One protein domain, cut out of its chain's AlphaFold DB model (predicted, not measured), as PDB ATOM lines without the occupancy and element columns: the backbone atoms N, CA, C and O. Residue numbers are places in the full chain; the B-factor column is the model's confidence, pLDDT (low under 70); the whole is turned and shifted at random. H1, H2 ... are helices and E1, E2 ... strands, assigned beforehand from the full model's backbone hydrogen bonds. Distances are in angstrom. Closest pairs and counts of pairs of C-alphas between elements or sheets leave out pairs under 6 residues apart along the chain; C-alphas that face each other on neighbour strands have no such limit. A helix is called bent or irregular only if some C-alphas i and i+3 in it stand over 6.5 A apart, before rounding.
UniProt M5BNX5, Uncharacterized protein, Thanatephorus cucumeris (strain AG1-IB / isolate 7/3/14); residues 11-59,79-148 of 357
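Overview. This is residues 11 to 59 and 79 to 148 of the 357 residues of an uncharacterized protein of Thanatephorus cucumeris (strain AG1-IB / isolate 7/3/14) (UniProt M5BNX5). The domain has little regular structure: a helical hairpin of H3 and H4 near the middle, H1 and H2 packed on H3, two parallel strands, E1 and E2, beside Trp 26 of H1, and long loops. The 119 printed residues run E1 H1 E2 H2 H3 H4 H5, mostly helix, 45 in named elements; they are compact, radius of gyration of the C-alphas 14.5 A, spanning 43 by 32 by 31 A.

Arrangement. Start at E1, residues 11 to 14, parallel neighbour of E2, residues 38 to 42; N 13 and O 40 are within hydrogen-bond range, 2.8 A. With H1, residues 19 to 26, between them they form a strand-helix-strand unit, right-handed in its crossover. Look next at the hub, H3, residues 102 to 111, irregular with C-alphas 104 and 107 8.1 A apart. Its closest C-alphas to H1 are Thr 106 and Leu 19, 5.0 A, where they touch. It touches H2, residues 45 to 49, closest at the C-alphas of Leu 107 and Ala 47, 6.3 A. H4, residues 116 to 123, touches it in a hairpin, closest C-alphas Leu 116 and Met 109, 6.0 A. H5, residues 142 to 146, is near E2. O i to N i+4 pairs are within range throughout H1, H4 and H5, 3 of 6 in H3, and 0 of 1 in H2, with 2 of 2 i+3 pairs.

Along the chain. Find C-alpha 11 at (-31.318, -2.934, -17.649), where E1 begins; E2 is 13.1 A long, H3 12.6 A. H5 ends at C-alpha 146, (-22.607, -6.418, -26.952).

Size, cuts and confidence. Residues 60 to 78 are not printed; C-alphas 59 and 79 are 9.9 A apart across this cut. Links H1 to E2 and H4 to H5 are long. Residues 58 to 59 and 79 to 80 have pLDDT under 70.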
ATOM      1  N   VAL A  11     -30.135  -2.337 -18.279       97.00
ATOM      2  CA  VAL A  11     -31.318  -2.934 -17.649       97.00
ATOM      3  C   VAL A  11     -31.612  -4.270 -18.311       97.00
ATOM      4  O   VAL A  11     -31.937  -4.341 -19.496       97.00
ATOM      5  N   ILE A  12     -31.547  -5.337 -17.519       96.75
ATOM      6  CA  ILE A  12     -31.852  -6.693 -17.972       96.75
ATOM      7  C   ILE A  12     -33.231  -7.090 -17.451       96.75
ATOM      8  O   ILE A  12     -33.450  -7.215 -16.247       96.75
ATOM      9  N   GLN A  13     -34.157  -7.337 -18.371       97.06
ATOM     10  CA  GLN A  13     -35.437  -7.953 -18.071       97.06
ATOM     11  C   GLN A  13     -35.348  -9.463 -18.299       97.06
ATOM     12  O   GLN A  13     -35.214  -9.933 -19.429       97.06
ATOM     13  N   TRP A  14     -35.487 -10.229 -17.219       95.69
ATOM     14  CA  TRP A  14     -35.705 -11.671 -17.281       95.69
ATOM     15  C   TRP A  14     -37.204 -11.973 -17.357       95.69
ATOM     16  O   TRP A  14     -37.958 -11.475 -16.519       95.69
ATOM     17  N   CYS A  15     -37.614 -12.801 -18.320       94.69
ATOM     18  CA  CYS A  15     -39.009 -13.142 -18.619       94.69
ATOM     19  C   CYS A  15     -39.845 -12.002 -19.214       94.69
ATOM     20  O   CYS A  15     -39.641 -10.816 -18.942       94.69
ATOM     21  N   ILE A  16     -40.850 -12.392 -20.000       93.69
ATOM     22  CA  ILE A  16     -41.827 -11.467 -20.577       93.69
ATOM     23  C   ILE A  16     -42.757 -10.882 -19.510       93.69
ATOM     24  O   ILE A  16     -43.271 -11.576 -18.634       93.69
ATOM     25  N   VAL A  17     -43.011  -9.580 -19.635       94.75
ATOM     26  CA  VAL A  17     -44.007  -8.818 -18.871       94.75
ATOM     27  C   VAL A  17     -44.851  -7.966 -19.822       94.75
ATOM     28  O   VAL A  17     -44.579  -7.928 -21.022       94.75
ATOM     29  N   ALA A  18     -45.878  -7.292 -19.301       94.56
ATOM     30  CA  ALA A  18     -46.642  -6.305 -20.065       94.56
ATOM     31  C   ALA A  18     -45.730  -5.205 -20.635       94.56
ATOM     32  O   ALA A  18     -44.767  -4.806 -19.970       94.56
ATOM     33  N   LEU A  19     -46.017  -4.728 -21.848       95.88
ATOM     34  CA  LEU A  19     -45.151  -3.788 -22.556       95.88
ATOM     35  C   LEU A  19     -44.972  -2.487 -21.771       95.88
ATOM     36  O   LEU A  19     -43.842  -2.039 -21.620       95.88
ATOM     37  N   SER A  20     -46.025  -1.926 -21.171       95.50
ATOM     38  CA  SER A  20     -45.909  -0.725 -20.330       95.50
ATOM     39  C   SER A  20     -44.921  -0.913 -19.173       95.50
ATOM     40  O   SER A  20     -44.050  -0.073 -18.945       95.50
ATOM     41  N   ALA A  21     -44.994  -2.051 -18.478       95.50
ATOM     42  CA  ALA A  21     -44.078  -2.386 -17.391       95.50
ATOM     43  C   ALA A  21     -42.638  -2.558 -17.892       95.50
ATOM     44  O   ALA A  21     -41.696  -2.198 -17.185       95.50
ATOM     45  N   LEU A  22     -42.465  -3.095 -19.100       96.31
ATOM     46  CA  LEU A  22     -41.172  -3.223 -19.757       96.31
ATOM     47  C   LEU A  22     -40.558  -1.844 -20.037       96.31
ATOM     48  O   LEU A  22     -39.444  -1.578 -19.589       96.31
ATOM     49  N   ILE A  23     -41.308  -0.947 -20.687       96.06
ATOM     50  CA  ILE A  23     -40.852   0.413 -21.016       96.06
ATOM     51  C   ILE A  23     -40.497   1.188 -19.750       96.06
ATOM     52  O   ILE A  23     -39.442   1.810 -19.680       96.06
ATOM     53  N   GLN A  24     -41.328   1.101 -18.711       95.19
ATOM     54  CA  GLN A  24     -41.061   1.768 -17.434       95.19
ATOM     55  C   GLN A  24     -39.772   1.289 -16.756       95.19
ATOM     56  O   GLN A  24     -39.132   2.066 -16.044       95.19
ATOM     57  N   ARG A  25     -39.409   0.010 -16.922       96.19
ATOM     58  CA  ARG A  25     -38.157  -0.552 -16.394       96.19
ATOM     59  C   ARG A  25     -36.971  -0.144 -17.254       96.19
ATOM     60  O   ARG A  25     -35.955   0.270 -16.713       96.19
ATOM     61  N   TRP A  26     -37.110  -0.214 -18.572       96.75
ATOM     62  CA  TRP A  26     -36.069   0.182 -19.516       96.75
ATOM     63  C   TRP A  26     -35.752   1.675 -19.462       96.75
ATOM     64  O   TRP A  26     -34.581   2.036 -19.488       96.75
ATOM     65  N   GLY A  27     -36.750   2.531 -19.231       95.56
ATOM     66  CA  GLY A  27     -36.574   3.968 -18.977       95.56
ATOM     67  C   GLY A  27     -35.898   4.313 -17.639       95.56
ATOM     68  O   GLY A  27     -35.904   5.470 -17.214       95.56
ATOM     69  N   ARG A  28     -35.368   3.316 -16.919       95.69
ATOM     70  CA  ARG A  28     -34.452   3.523 -15.789       95.69
ATOM     71  C   ARG A  28     -32.990   3.532 -16.221       95.69
ATOM     72  O   ARG A  28     -32.173   4.009 -15.448       95.69
ATOM     73  N   ALA A  29     -32.668   3.035 -17.416       96.81
ATOM     74  CA  ALA A  29     -31.320   3.124 -17.957       96.81
ATOM     75  C   ALA A  29     -31.003   4.566 -18.387       96.81
ATOM     76  O   ALA A  29     -31.875   5.245 -18.927       96.81
ATOM     77  N   ALA A  30     -29.756   4.991 -18.179       96.25
ATOM     78  CA  ALA A  30     -29.166   6.231 -18.680       96.25
ATOM     79  C   ALA A  30     -30.019   7.489 -18.441       96.25
ATOM     80  O   ALA A  30     -30.297   8.250 -19.363       96.25
ATOM     81  N   ARG A  31     -30.438   7.706 -17.189       95.94
ATOM     82  CA  ARG A  31     -31.158   8.925 -16.786       95.94
ATOM     83  C   ARG A  31     -30.250  10.141 -16.615       95.94
ATOM     84  O   ARG A  31     -30.745  11.259 -16.647       95.94
ATOM     85  N   GLY A  32     -28.953   9.925 -16.401       95.56
ATOM     86  CA  GLY A  32     -27.958  10.991 -16.357       95.56
ATOM     87  C   GLY A  32     -27.688  11.588 -17.740       95.56
ATOM     88  O   GLY A  32     -27.732  10.885 -18.752       95.56
ATOM     89  N   ASP A  33     -27.365  12.878 -17.766       95.12
ATOM     90  CA  ASP A  33     -27.139  13.628 -18.999       95.12
ATOM     91  C   ASP A  33     -26.007  13.046 -19.854       95.12
ATOM     92  O   ASP A  33     -24.964  12.614 -19.356       95.12
ATOM     93  N   GLY A  34     -26.221  13.036 -21.172       95.19
ATOM     94  CA  GLY A  34     -25.237  12.567 -22.152       95.19
ATOM     95  C   GLY A  34     -24.954  11.061 -22.115       95.19
ATOM     96  O   GLY A  34     -24.021  10.605 -22.779       95.19
ATOM     97  N   ARG A  35     -25.729  10.271 -21.362       95.88
ATOM     98  CA  ARG A  35     -25.557   8.815 -21.286       95.88
ATOM     99  C   ARG A  35     -26.408   8.084 -22.318       95.88
ATOM    100  O   ARG A  35     -27.450   8.553 -22.763       95.88
ATOM    101  N   THR A  36     -25.962   6.885 -22.680       96.19
ATOM    102  CA  THR A  36     -26.735   5.922 -23.474       96.19
ATOM    103  C   THR A  36     -26.860   4.636 -22.674       96.19
ATOM    104  O   THR A  36     -25.873   4.166 -22.118       96.19
ATOM    105  N   GLY A  37     -28.070   4.086 -22.604       96.19
ATOM    106  CA  GLY A  37     -28.362   2.866 -21.856       96.19
ATOM    107  C   GLY A  37     -28.719   1.707 -22.778       96.19
ATOM    108  O   GLY A  37     -29.322   1.907 -23.832       96.19
ATOM    109  N   LEU A  38     -28.383   0.487 -22.360       96.94
ATOM    110  CA  LEU A  38     -28.751  -0.748 -23.042       96.94
ATOM    111  C   LEU A  38     -29.884  -1.457 -22.295       96.94
ATOM    112  O   LEU A  38     -29.803  -1.746 -21.101       96.94
ATOM    113  N   ALA A  39     -30.941  -1.794 -23.024       97.44
ATOM    114  CA  ALA A  39     -32.054  -2.578 -22.514       97.44
ATOM    115  C   ALA A  39     -32.045  -3.974 -23.146       97.44
ATOM    116  O   ALA A  39     -32.089  -4.108 -24.368       97.44
ATOM    117  N   VAL A  40     -32.012  -5.017 -22.315       97.06
ATOM    118  CA  VAL A  40     -31.952  -6.419 -22.756       97.06
ATOM    119  C   VAL A  40     -33.186  -7.167 -22.262       97.06
ATOM    120  O   VAL A  40     -33.516  -7.103 -21.077       97.06
ATOM    121  N   LEU A  41     -33.865  -7.901 -23.148       96.94
ATOM    122  CA  LEU A  41     -34.949  -8.825 -22.791       96.94
ATOM    123  C   LEU A  41     -34.515 -10.271 -23.031       96.94
ATOM    124  O   LEU A  41     -34.294 -10.671 -24.172       96.94
ATOM    125  N   PHE A  42     -34.497 -11.081 -21.976       96.06
ATOM    126  CA  PHE A  42     -34.429 -12.536 -22.094       96.06
ATOM    127  C   PHE A  42     -35.842 -13.109 -22.179       96.06
ATOM    128  O   PHE A  42     -36.494 -13.363 -21.163       96.06
ATOM    129  N   ALA A  43     -36.312 -13.296 -23.412       95.44
ATOM    130  CA  ALA A  43     -37.599 -13.916 -23.693       95.44
ATOM    131  C   ALA A  43     -37.513 -15.446 -23.592       95.44
ATOM    132  O   ALA A  43     -36.601 -16.081 -24.127       95.44
ATOM    133  N   GLU A  44     -38.488 -16.065 -22.929       94.56
ATOM    134  CA  GLU A  44     -38.559 -17.519 -22.838       94.56
ATOM    135  C   GLU A  44     -38.945 -18.150 -24.179       94.56
ATOM    136  O   GLU A  44     -39.677 -17.573 -24.980       94.56
ATOM    137  N   LYS A  45     -38.563 -19.414 -24.401       93.56
ATOM    138  CA  LYS A  45     -38.943 -20.150 -25.621       93.56
ATOM    139  C   LYS A  45     -40.461 -20.190 -25.850       93.56
ATOM    140  O   LYS A  45     -40.905 -20.206 -26.995       93.56
ATOM    141  N   SER A  46     -41.257 -20.197 -24.780       90.38
ATOM    142  CA  SER A  46     -42.720 -20.150 -24.862       90.38
ATOM    143  C   SER A  46     -43.242 -18.867 -25.506       90.38
ATOM    144  O   SER A  46     -44.290 -18.917 -26.142       90.38
ATOM    145  N   ALA A  47     -42.512 -17.751 -25.426       92.44
ATOM    146  CA  ALA A  47     -42.883 -16.495 -26.074       92.44
ATOM    147  C   ALA A  47     -43.115 -16.649 -27.579       92.44
ATOM    148  O   ALA A  47     -44.036 -16.050 -28.116       92.44
ATOM    149  N   TYR A  48     -42.320 -17.499 -28.233       94.00
ATOM    150  CA  TYR A  48     -42.384 -17.779 -29.669       94.00
ATOM    151  C   TYR A  48     -43.437 -18.828 -30.039       94.00
ATOM    152  O   TYR A  48     -43.594 -19.176 -31.206       94.00
ATOM    153  N   THR A  49     -44.138 -19.390 -29.052       91.81
ATOM    154  CA  THR A  49     -45.149 -20.427 -29.290       91.81
ATOM    155  C   THR A  49     -46.566 -19.885 -29.364       91.81
ATOM    156  O   THR A  49     -47.469 -20.668 -29.643       91.81
ATOM    157  N   TYR A  50     -46.771 -18.587 -29.137       90.38
ATOM    158  CA  TYR A  50     -48.090 -17.958 -29.083       90.38
ATOM    159  C   TYR A  50     -48.272 -16.948 -30.206       90.38
ATOM    160  O   TYR A  50     -47.329 -16.227 -30.527       90.38
ATOM    161  N   ASN A  51     -49.476 -16.866 -30.770       90.50
ATOM    162  CA  ASN A  51     -49.762 -15.902 -31.825       90.50
ATOM    163  C   ASN A  51     -50.039 -14.513 -31.212       90.50
ATOM    164  O   ASN A  51     -51.030 -14.374 -30.496       90.50
ATOM    165  N   PRO A  52     -49.213 -13.488 -31.485       91.25
ATOM    166  CA  PRO A  52     -49.413 -12.140 -30.949       91.25
ATOM    167  C   PRO A  52     -50.605 -11.391 -31.568       91.25
ATOM    168  O   PRO A  52     -51.107 -10.457 -30.950       91.25
ATOM    169  N   SER A  53     -51.055 -11.792 -32.762       89.69
ATOM    170  CA  SER A  53     -52.169 -11.163 -33.486       89.69
ATOM    171  C   SER A  53     -53.544 -11.614 -33.003       89.69
ATOM    172  O   SER A  53     -54.553 -11.049 -33.418       89.69
ATOM    173  N   ILE A  54     -53.605 -12.670 -32.189       87.62
ATOM    174  CA  ILE A  54     -54.865 -13.152 -31.633       87.62
ATOM    175  C   ILE A  54     -55.059 -12.430 -30.299       87.62
ATOM    176  O   ILE A  54     -54.199 -12.583 -29.420       87.62
ATOM    177  N   PRO A  55     -56.144 -11.652 -30.134       83.69
ATOM    178  CA  PRO A  55     -56.407 -10.955 -28.887       83.69
ATOM    179  C   PRO A  55     -56.430 -11.955 -27.735       83.69
ATOM    180  O   PRO A  55     -56.913 -13.088 -27.864       83.69
ATOM    181  N   GLY A  56     -55.844 -11.549 -26.610       76.31
ATOM    182  CA  GLY A  56     -55.887 -12.368 -25.412       76.31
ATOM    183  C   GLY A  56     -57.337 -12.558 -24.968       76.31
ATOM    184  O   GLY A  56     -58.200 -11.739 -25.300       76.31
ATOM    185  N   PRO A  57     -57.645 -13.610 -24.194       73.25
ATOM    186  CA  PRO A  57     -58.916 -13.622 -23.495       73.25
ATOM    187  C   PRO A  57     -59.010 -12.330 -22.689       73.25
ATOM    188  O   PRO A  57     -58.087 -12.002 -21.933       73.25
ATOM    189  N   LYS A  58     -60.090 -11.569 -22.909       67.44
ATOM    190  CA  LYS A  58     -60.345 -10.334 -22.168       67.44
ATOM    191  C   LYS A  58     -60.178 -10.669 -20.694       67.44
ATOM    192  O   LYS A  58     -60.829 -11.593 -20.197       67.44
ATOM    193  N   GLY A  59     -59.240  -9.986 -20.030       61.75
ATOM    194  CA  GLY A  59     -58.999 -10.191 -18.606       61.75
ATOM    195  C   GLY A  59     -60.333 -10.137 -17.857       61.75
ATOM    196  O   GLY A  59     -61.247  -9.462 -18.332       61.75
ATOM    197  N   GLU A  79     -55.554 -19.336 -18.875       59.69
ATOM    198  CA  GLU A  79     -56.178 -19.593 -20.155       59.69
ATOM    199  C   GLU A  79     -55.092 -19.760 -21.218       59.69
ATOM    200  O   GLU A  79     -54.182 -18.929 -21.324       59.69
ATOM    201  N   PRO A  80     -55.123 -20.884 -21.949       66.81
ATOM    202  CA  PRO A  80     -54.090 -21.211 -22.903       66.81
ATOM    203  C   PRO A  80     -54.173 -20.221 -24.060       66.81
ATOM    204  O   PRO A  80     -55.077 -20.295 -24.888       66.81
ATOM    205  N   LEU A  81     -53.204 -19.309 -24.127       76.56
ATOM    206  CA  LEU A  81     -52.932 -18.552 -25.345       76.56
ATOM    207  C   LEU A  81     -52.861 -19.525 -26.530       76.56
ATOM    208  O   LEU A  81     -52.315 -20.633 -26.415       76.56
ATOM    209  N   VAL A  82     -53.426 -19.111 -27.664       78.38
ATOM    210  CA  VAL A  82     -53.468 -19.942 -28.868       78.38
ATOM    211  C   VAL A  82     -52.041 -20.261 -29.295       78.38
ATOM    212  O   VAL A  82     -51.221 -19.368 -29.520       78.38
ATOM    213  N   LYS A  83     -51.740 -21.559 -29.372       84.44
ATOM    214  CA  LYS A  83     -50.437 -22.040 -29.819       84.44
ATOM    215  C   LYS A  83     -50.287 -21.843 -31.328       84.44
ATOM    216  O   LYS A  83     -51.231 -22.052 -32.081       84.44
ATOM    217  N   GLY A  84     -49.068 -21.530 -31.743       81.00
ATOM    218  CA  GLY A  84     -48.691 -21.178 -33.107       81.00
ATOM    219  C   GLY A  84     -48.096 -19.782 -33.089       81.00
ATOM    220  O   GLY A  84     -48.840 -18.815 -33.011       81.00
ATOM    221  N   GLY A  85     -46.765 -19.679 -33.093       88.00
ATOM    222  CA  GLY A  85     -46.085 -18.386 -33.199       88.00
ATOM    223  C   GLY A  85     -46.528 -17.603 -34.437       88.00
ATOM    224  O   GLY A  85     -47.214 -18.126 -35.318       88.00
ATOM    225  N   PHE A  86     -46.135 -16.338 -34.510       92.44
ATOM    226  CA  PHE A  86     -46.382 -15.500 -35.669       92.44
ATOM    227  C   PHE A  86     -45.707 -16.094 -36.913       92.44
ATOM    228  O   PHE A  86     -44.487 -16.252 -36.964       92.44
ATOM    229  N   CYS A  87     -46.520 -16.419 -37.915       89.12
ATOM    230  CA  CYS A  87     -46.075 -16.918 -39.211       89.12
ATOM    231  C   CYS A  87     -46.430 -15.869 -40.273       89.12
ATOM    232  O   CYS A  87     -47.594 -15.831 -40.687       89.12
ATOM    233  N   PRO A  88     -45.480 -15.019 -40.706       91.19
ATOM    234  CA  PRO A  88     -45.747 -14.031 -41.744       91.19
ATOM    235  C   PRO A  88     -46.136 -14.741 -43.047       91.19
ATOM    236  O   PRO A  88     -45.478 -15.696 -43.464       91.19
ATOM    237  N   LYS A  89     -47.214 -14.292 -43.694       93.75
ATOM    238  CA  LYS A  89     -47.641 -14.783 -45.013       93.75
ATOM    239  C   LYS A  89     -46.819 -14.146 -46.125       93.75
ATOM    240  O   LYS A  89     -46.634 -14.757 -47.173       93.75
ATOM    241  N   THR A  90     -46.334 -12.927 -45.893       93.88
ATOM    242  CA  THR A  90     -45.494 -12.181 -46.832       93.88
ATOM    243  C   THR A  90     -44.173 -11.747 -46.186       93.88
ATOM    244  O   THR A  90     -44.133 -11.485 -44.981       93.88
ATOM    245  N   PRO A  91     -43.061 -11.678 -46.945       92.06
ATOM    246  CA  PRO A  91     -41.796 -11.168 -46.424       92.06
ATOM    247  C   PRO A  91     -41.957  -9.744 -45.877       92.06
ATOM    248  O   PRO A  91     -42.411  -8.852 -46.585       92.06
ATOM    249  N   GLY A  92     -41.577  -9.539 -44.616       89.00
ATOM    250  CA  GLY A  92     -41.680  -8.238 -43.946       89.00
ATOM    251  C   GLY A  92     -43.012  -7.971 -43.239       89.00
ATOM    252  O   GLY A  92     -43.131  -6.938 -42.582       89.00
ATOM    253  N   GLU A  93     -43.985  -8.886 -43.309       93.44
ATOM    254  CA  GLU A  93     -45.210  -8.792 -42.508       93.44
ATOM    255  C   GLU A  93     -44.870  -8.795 -41.010       93.44
ATOM    256  O   GLU A  93     -44.043  -9.583 -40.547       93.44
ATOM    257  N   GLN A  94     -45.500  -7.893 -40.255       93.69
ATOM    258  CA  GLN A  94     -45.303  -7.749 -38.814       93.69
ATOM    259  C   GLN A  94     -46.560  -8.193 -38.060       93.69
ATOM    260  O   GLN A  94     -47.663  -8.082 -38.602       93.69
ATOM    261  N   PRO A  95     -46.422  -8.673 -36.811       94.38
ATOM    262  CA  PRO A  95     -47.559  -8.896 -35.932       94.38
ATOM    263  C   PRO A  95     -48.472  -7.671 -35.862       94.38
ATOM    264  O   PRO A  95     -48.000  -6.553 -35.662       94.38
ATOM    265  N   SER A  96     -49.781  -7.883 -35.977       93.00
ATOM    266  CA  SER A  96     -50.757  -6.815 -35.759       93.00
ATOM    267  C   SER A  96     -50.805  -6.459 -34.276       93.00
ATOM    268  O   SER A  96     -51.005  -7.347 -33.444       93.00
ATOM    269  N   LEU A  97     -50.671  -5.177 -33.960       92.50
ATOM    270  CA  LEU A  97     -50.805  -4.652 -32.606       92.50
ATOM    271  C   LEU A  97     -52.252  -4.235 -32.361       92.50
ATOM    272  O   LEU A  97     -52.824  -3.490 -33.152       92.50
ATOM    273  N   GLN A  98     -52.838  -4.745 -31.283       89.38
ATOM    274  CA  GLN A  98     -54.174  -4.388 -30.816       89.38
ATOM    275  C   GLN A  98     -54.084  -4.009 -29.334       89.38
ATOM    276  O   GLN A  98     -53.234  -4.532 -28.611       89.38
ATOM    277  N   ASP A  99     -54.971  -3.130 -28.867       87.00
ATOM    278  CA  ASP A  99     -54.987  -2.686 -27.464       87.00
ATOM    279  C   ASP A  99     -55.237  -3.862 -26.487       87.00
ATOM    280  O   ASP A  99     -54.827  -3.821 -25.329       87.00
ATOM    281  N   ASP A 100     -55.866  -4.948 -26.958       87.31
ATOM    282  CA  ASP A 100     -56.108  -6.202 -26.230       87.31
ATOM    283  C   ASP A 100     -55.129  -7.339 -26.600       87.31
ATOM    284  O   ASP A 100     -55.332  -8.507 -26.236       87.31
ATOM    285  N   SER A 101     -54.024  -7.013 -27.285       87.75
ATOM    286  CA  SER A 101     -52.940  -7.962 -27.531       87.75
ATOM    287  C   SER A 101     -52.386  -8.504 -26.204       87.75
ATOM    288  O   SER A 101     -52.176  -7.746 -25.248       87.75
ATOM    289  N   PRO A 102     -52.059  -9.808 -26.118       85.56
ATOM    290  CA  PRO A 102     -51.486 -10.386 -24.911       85.56
ATOM    291  C   PRO A 102     -50.230  -9.635 -24.456       85.56
ATOM    292  O   PRO A 102     -49.330  -9.360 -25.255       85.56
ATOM    293  N   TYR A 103     -50.158  -9.348 -23.155       90.50
ATOM    294  CA  TYR A 103     -49.068  -8.576 -22.548       90.50
ATOM    295  C   TYR A 103     -48.865  -7.194 -23.187       90.50
ATOM    296  O   TYR A 103     -47.728  -6.741 -23.287       90.50
ATOM    297  N   GLU A 104     -49.938  -6.531 -23.629       92.81
ATOM    298  CA  GLU A 104     -49.872  -5.194 -24.238       92.81
ATOM    299  C   GLU A 104     -48.918  -5.167 -25.446       92.81
ATOM    300  O   GLU A 104     -48.174  -4.216 -25.663       92.81
ATOM    301  N   GLY A 105     -48.885  -6.251 -26.226       93.69
ATOM    302  CA  GLY A 105     -48.059  -6.335 -27.431       93.69
ATOM    303  C   GLY A 105     -46.600  -6.734 -27.199       93.69
ATOM    304  O   GLY A 105     -45.844  -6.805 -28.167       93.69
ATOM    305  N   THR A 106     -46.179  -7.099 -25.980       95.62
ATOM    306  CA  THR A 106     -44.811  -7.618 -25.776       95.62
ATOM    307  C   THR A 106     -44.524  -8.846 -26.643       95.62
ATOM    308  O   THR A 106     -43.421  -8.981 -27.166       95.62
ATOM    309  N   LEU A 107     -45.504  -9.733 -26.867       95.19
ATOM    310  CA  LEU A 107     -45.310 -10.884 -27.763       95.19
ATOM    311  C   LEU A 107     -45.065 -10.457 -29.216       95.19
ATOM    312  O   LEU A 107     -44.216 -11.045 -29.883       95.19
ATOM    313  N   ALA A 108     -45.769  -9.426 -29.690       95.81
ATOM    314  CA  ALA A 108     -45.534  -8.847 -31.008       95.81
ATOM    315  C   ALA A 108     -44.120  -8.257 -31.098       95.81
ATOM    316  O   ALA A 108     -43.417  -8.498 -32.076       95.81
ATOM    317  N   MET A 109     -43.668  -7.569 -30.045       96.31
ATOM    318  CA  MET A 109     -42.309  -7.032 -29.961       96.31
ATOM    319  C   MET A 109     -41.235  -8.132 -29.997       96.31
ATOM    320  O   MET A 109     -40.231  -7.975 -30.678       96.31
ATOM    321  N   VAL A 110     -41.433  -9.262 -29.311       96.25
ATOM    322  CA  VAL A 110     -40.461 -10.376 -29.317       96.25
ATOM    323  C   VAL A 110     -40.402 -11.101 -30.666       96.25
ATOM    324  O   VAL A 110     -39.356 -11.636 -31.033       96.25
ATOM    325  N   GLN A 111     -41.518 -11.153 -31.394       96.12
ATOM    326  CA  GLN A 111     -41.637 -11.934 -32.629       96.12
ATOM    327  C   GLN A 111     -41.509 -11.102 -33.911       96.12
ATOM    328  O   GLN A 111     -41.473 -11.675 -34.999       96.12
ATOM    329  N   THR A 112     -41.450  -9.771 -33.818       96.25
ATOM    330  CA  THR A 112     -41.283  -8.925 -35.004       96.25
ATOM    331  C   THR A 112     -39.878  -9.068 -35.591       96.25
ATOM    332  O   THR A 112     -38.879  -9.105 -34.873       96.25
ATOM    333  N   ALA A 113     -39.797  -9.084 -36.921       95.75
ATOM    334  CA  ALA A 113     -38.538  -8.929 -37.650       95.75
ATOM    335  C   ALA A 113     -38.188  -7.448 -37.910       95.75
ATOM    336  O   ALA A 113     -37.113  -7.144 -38.418       95.75
ATOM    337  N   GLY A 114     -39.103  -6.521 -37.599       95.75
ATOM    338  CA  GLY A 114     -38.935  -5.088 -37.830       95.75
ATOM    339  C   GLY A 114     -38.315  -4.323 -36.663       95.75
ATOM    340  O   GLY A 114     -37.818  -4.898 -35.703       95.75
ATOM    341  N   CYS A 115     -38.369  -2.992 -36.724       96.44
ATOM    342  CA  CYS A 115     -37.858  -2.131 -35.659       96.44
ATOM    343  C   CYS A 115     -38.655  -2.300 -34.350       96.44
ATOM    344  O   CYS A 115     -39.867  -2.088 -34.333       96.44
ATOM    345  N   LEU A 116     -37.974  -2.602 -33.237       96.25
ATOM    346  CA  LEU A 116     -38.614  -2.742 -31.919       96.25
ATOM    347  C   LEU A 116     -39.178  -1.413 -31.396       96.25
ATOM    348  O   LEU A 116     -40.250  -1.397 -30.799       96.25
ATOM    349  N   ARG A 117     -38.500  -0.289 -31.670       95.62
ATOM    350  CA  ARG A 117     -38.981   1.053 -31.301       95.62
ATOM    351  C   ARG A 117     -40.299   1.376 -32.010       95.62
ATOM    352  O   ARG A 117     -41.192   1.938 -31.395       95.62
ATOM    353  N   LYS A 118     -40.456   0.949 -33.270       95.12
ATOM    354  CA  LYS A 118     -41.714   1.118 -34.009       95.12
ATOM    355  C   LYS A 118     -42.876   0.415 -33.303       95.12
ATOM    356  O   LYS A 118     -43.926   1.017 -33.145       95.12
ATOM    357  N   VAL A 119     -42.662  -0.808 -32.809       94.50
ATOM    358  CA  VAL A 119     -43.706  -1.585 -32.121       94.50
ATOM    359  C   VAL A 119     -44.292  -0.825 -30.934       94.50
ATOM    360  O   VAL A 119     -45.508  -0.691 -30.832       94.50
ATOM    361  N   TRP A 120     -43.452  -0.309 -30.033       94.00
ATOM    362  CA  TRP A 120     -43.979   0.435 -28.889       94.00
ATOM    363  C   TRP A 120     -44.487   1.829 -29.283       94.00
ATOM    364  O   TRP A 120     -45.367   2.357 -28.611       94.00
ATOM    365  N   THR A 121     -43.960   2.438 -30.353       94.69
ATOM    366  CA  THR A 121     -44.398   3.764 -30.815       94.69
ATOM    367  C   THR A 121     -45.819   3.660 -31.336       94.69
ATOM    368  O   THR A 121     -46.660   4.463 -30.945       94.69
ATOM    369  N   ASP A 122     -46.096   2.615 -32.115       94.00
ATOM    370  CA  ASP A 122     -47.424   2.297 -32.622       94.00
ATOM    371  C   ASP A 122     -48.375   1.941 -31.462       94.00
ATOM    372  O   ASP A 122     -49.471   2.492 -31.382       94.00
ATOM    373  N   MET A 123     -47.938   1.095 -30.516       93.31
ATOM    374  CA  MET A 123     -48.767   0.684 -29.369       93.31
ATOM    375  C   MET A 123     -49.178   1.864 -28.474       93.31
ATOM    376  O   MET A 123     -50.329   1.961 -28.061       93.31
ATOM    377  N   PHE A 124     -48.254   2.780 -28.174       94.31
ATOM    378  CA  PHE A 124     -48.530   3.940 -27.318       94.31
ATOM    379  C   PHE A 124     -48.923   5.200 -28.097       94.31
ATOM    380  O   PHE A 124     -49.104   6.251 -27.489       94.31
ATOM    381  N   ARG A 125     -49.069   5.105 -29.427       95.19
ATOM    382  CA  ARG A 125     -49.394   6.227 -30.327       95.19
ATOM    383  C   ARG A 125     -48.455   7.426 -30.139       95.19
ATOM    384  O   ARG A 125     -48.881   8.577 -30.182       95.19
ATOM    385  N   ASN A 126     -47.175   7.143 -29.916       94.25
ATOM    386  CA  ASN A 126     -46.145   8.169 -29.799       94.25
ATOM    387  C   ASN A 126     -45.820   8.754 -31.179       94.25
ATOM    388  O   ASN A 126     -45.932   8.077 -32.202       94.25
ATOM    389  N   ILE A 127     -45.343   9.997 -31.210       95.25
ATOM    390  CA  ILE A 127     -44.791  10.590 -32.432       95.25
ATOM    391  C   ILE A 127     -43.442   9.904 -32.718       95.25
ATOM    392  O   ILE A 127     -42.623   9.765 -31.805       95.25
ATOM    393  N   PRO A 128     -43.189   9.420 -33.947       90.31
ATOM    394  CA  PRO A 128     -41.924   8.782 -34.274       90.31
ATOM    395  C   PRO A 128     -40.794   9.813 -34.271       90.31
ATOM    396  O   PRO A 128     -40.768  10.730 -35.087       90.31
ATOM    397  N   GLU A 129     -39.827   9.625 -33.379       90.06
ATOM    398  CA  GLU A 129     -38.610  10.432 -33.332       90.06
ATOM    399  C   GLU A 129     -37.422   9.682 -33.934       90.06
ATOM    400  O   GLU A 129     -37.269   8.464 -33.756       90.06
ATOM    401  N   VAL A 130     -36.548  10.429 -34.612       91.00
ATOM    402  CA  VAL A 130     -35.269   9.906 -35.095       91.00
ATOM    403  C   VAL A 130     -34.417   9.532 -33.877       91.00
ATOM    404  O   VAL A 130     -34.183  10.375 -33.011       91.00
ATOM    405  N   PRO A 131     -33.967   8.272 -33.757       90.56
ATOM    406  CA  PRO A 131     -33.213   7.843 -32.591       90.56
ATOM    407  C   PRO A 131     -31.841   8.529 -32.549       90.56
ATOM    408  O   PRO A 131     -31.089   8.488 -33.518       90.56
ATOM    409  N   VAL A 132     -31.510   9.121 -31.398       92.69
ATOM    410  CA  VAL A 132     -30.203   9.756 -31.133       92.69
ATOM    411  C   VAL A 132     -29.103   8.711 -30.861       92.69
ATOM    412  O   VAL A 132     -27.922   8.981 -31.051       92.69
ATOM    413  N   ALA A 133     -29.489   7.498 -30.453       93.56
ATOM    414  CA  ALA A 133     -28.600   6.368 -30.171       93.56
ATOM    415  C   ALA A 133     -28.890   5.166 -31.095       93.56
ATOM    416  O   ALA A 133     -29.862   5.173 -31.855       93.56
ATOM    417  N   LYS A 134     -28.074   4.099 -31.007       96.12
ATOM    418  CA  LYS A 134     -28.342   2.822 -31.701       96.12
ATOM    419  C   LYS A 134     -29.776   2.357 -31.393       96.12
ATOM    420  O   LYS A 134     -30.192   2.333 -30.239       96.12
ATOM    421  N   CYS A 135     -30.544   2.002 -32.424       96.38
ATOM    422  CA  CYS A 135     -31.998   1.871 -32.288       96.38
ATOM    423  C   CYS A 135     -32.450   0.600 -31.545       96.38
ATOM    424  O   CYS A 135     -33.135   0.686 -30.531       96.38
ATOM    425  N   CYS A 136     -32.179  -0.583 -32.105       96.75
ATOM    426  CA  CYS A 136     -32.547  -1.888 -31.539       96.75
ATOM    427  C   CYS A 136     -31.794  -3.009 -32.270       96.75
ATOM    428  O   CYS A 136     -31.219  -2.759 -33.327       96.75
ATOM    429  N   SER A 137     -31.834  -4.245 -31.761       96.62
ATOM    430  CA  SER A 137     -31.120  -5.393 -32.348       96.62
ATOM    431  C   SER A 137     -31.490  -5.690 -33.806       96.62
ATOM    432  O   SER A 137     -30.647  -6.155 -34.564       96.62
ATOM    433  N   ASN A 138     -32.728  -5.400 -34.217       96.06
ATOM    434  CA  ASN A 138     -33.188  -5.646 -35.588       96.06
ATOM    435  C   ASN A 138     -32.681  -4.577 -36.574       96.06
ATOM    436  O   ASN A 138     -32.459  -4.873 -37.742       96.06
ATOM    437  N   CYS A 139     -32.473  -3.340 -36.109       96.75
ATOM    438  CA  CYS A 139     -31.921  -2.245 -36.919       96.75
ATOM    439  C   CYS A 139     -30.390  -2.165 -36.842       96.75
ATOM    440  O   CYS A 139     -29.746  -1.679 -37.768       96.75
ATOM    441  N   SER A 140     -29.810  -2.612 -35.730       96.88
ATOM    442  CA  SER A 140     -28.384  -2.538 -35.418       96.88
ATOM    443  C   SER A 140     -27.933  -3.880 -34.825       96.88
ATOM    444  O   SER A 140     -27.862  -4.013 -33.601       96.88
ATOM    445  N   PRO A 141     -27.632  -4.886 -35.670       95.38
ATOM    446  CA  PRO A 141     -27.288  -6.239 -35.221       95.38
ATOM    447  C   PRO A 141     -26.076  -6.313 -34.286       95.38
ATOM    448  O   PRO A 141     -25.979  -7.239 -33.490       95.38
ATOM    449  N   GLU A 142     -25.184  -5.321 -34.334       94.81
ATOM    450  CA  GLU A 142     -24.035  -5.189 -33.425       94.81
ATOM    451  C   GLU A 142     -24.427  -5.203 -31.942       94.81
ATOM    452  O   GLU A 142     -23.662  -5.692 -31.114       94.81
ATOM    453  N   LEU A 143     -25.635  -4.729 -31.604       95.00
ATOM    454  CA  LEU A 143     -26.146  -4.761 -30.231       95.00
ATOM    455  C   LEU A 143     -26.257  -6.191 -29.685       95.00
ATOM    456  O   LEU A 143     -26.166  -6.390 -28.479       95.00
ATOM    457  N   LEU A 144     -26.427  -7.199 -30.549       92.12
ATOM    458  CA  LEU A 144     -26.433  -8.598 -30.119       92.12
ATOM    459  C   LEU A 144     -25.047  -9.037 -29.646       92.12
ATOM    460  O   LEU A 144     -24.947  -9.741 -28.644       92.12
ATOM    461  N   THR A 145     -23.986  -8.566 -30.302       90.81
ATOM    462  CA  THR A 145     -22.602  -8.871 -29.918       90.81
ATOM    463  C   THR A 145     -22.225  -8.231 -28.585       90.81
ATOM    464  O   THR A 145     -21.484  -8.829 -27.812       90.81
ATOM    465  N   GLU A 146     -22.775  -7.055 -28.268       89.56
ATOM    466  CA  GLU A 146     -22.607  -6.418 -26.952       89.56
ATOM    467  C   GLU A 146     -23.260  -7.239 -25.821       89.56
ATOM    468  O   GLU A 146     -22.828  -7.173 -24.671       89.56
ATOM    469  N   THR A 147     -24.271  -8.051 -26.150       87.88
ATOM    470  CA  THR A 147     -24.964  -8.944 -25.205       87.88
ATOM    471  C   THR A 147     -24.489 -10.391 -25.242       87.88
ATOM    472  O   THR A 147     -24.981 -11.208 -24.455       87.88
ATOM    473  N   ASP A 148     -23.565 -10.734 -26.144       84.94
ATOM    474  CA  ASP A 148     -23.059 -12.095 -26.222       84.94
ATOM    475  C   ASP A 148     -22.400 -12.442 -24.885       84.94
ATOM    476  O   ASP A 148     -21.572 -11.675 -24.377       84.94
TER     477      ASP A 148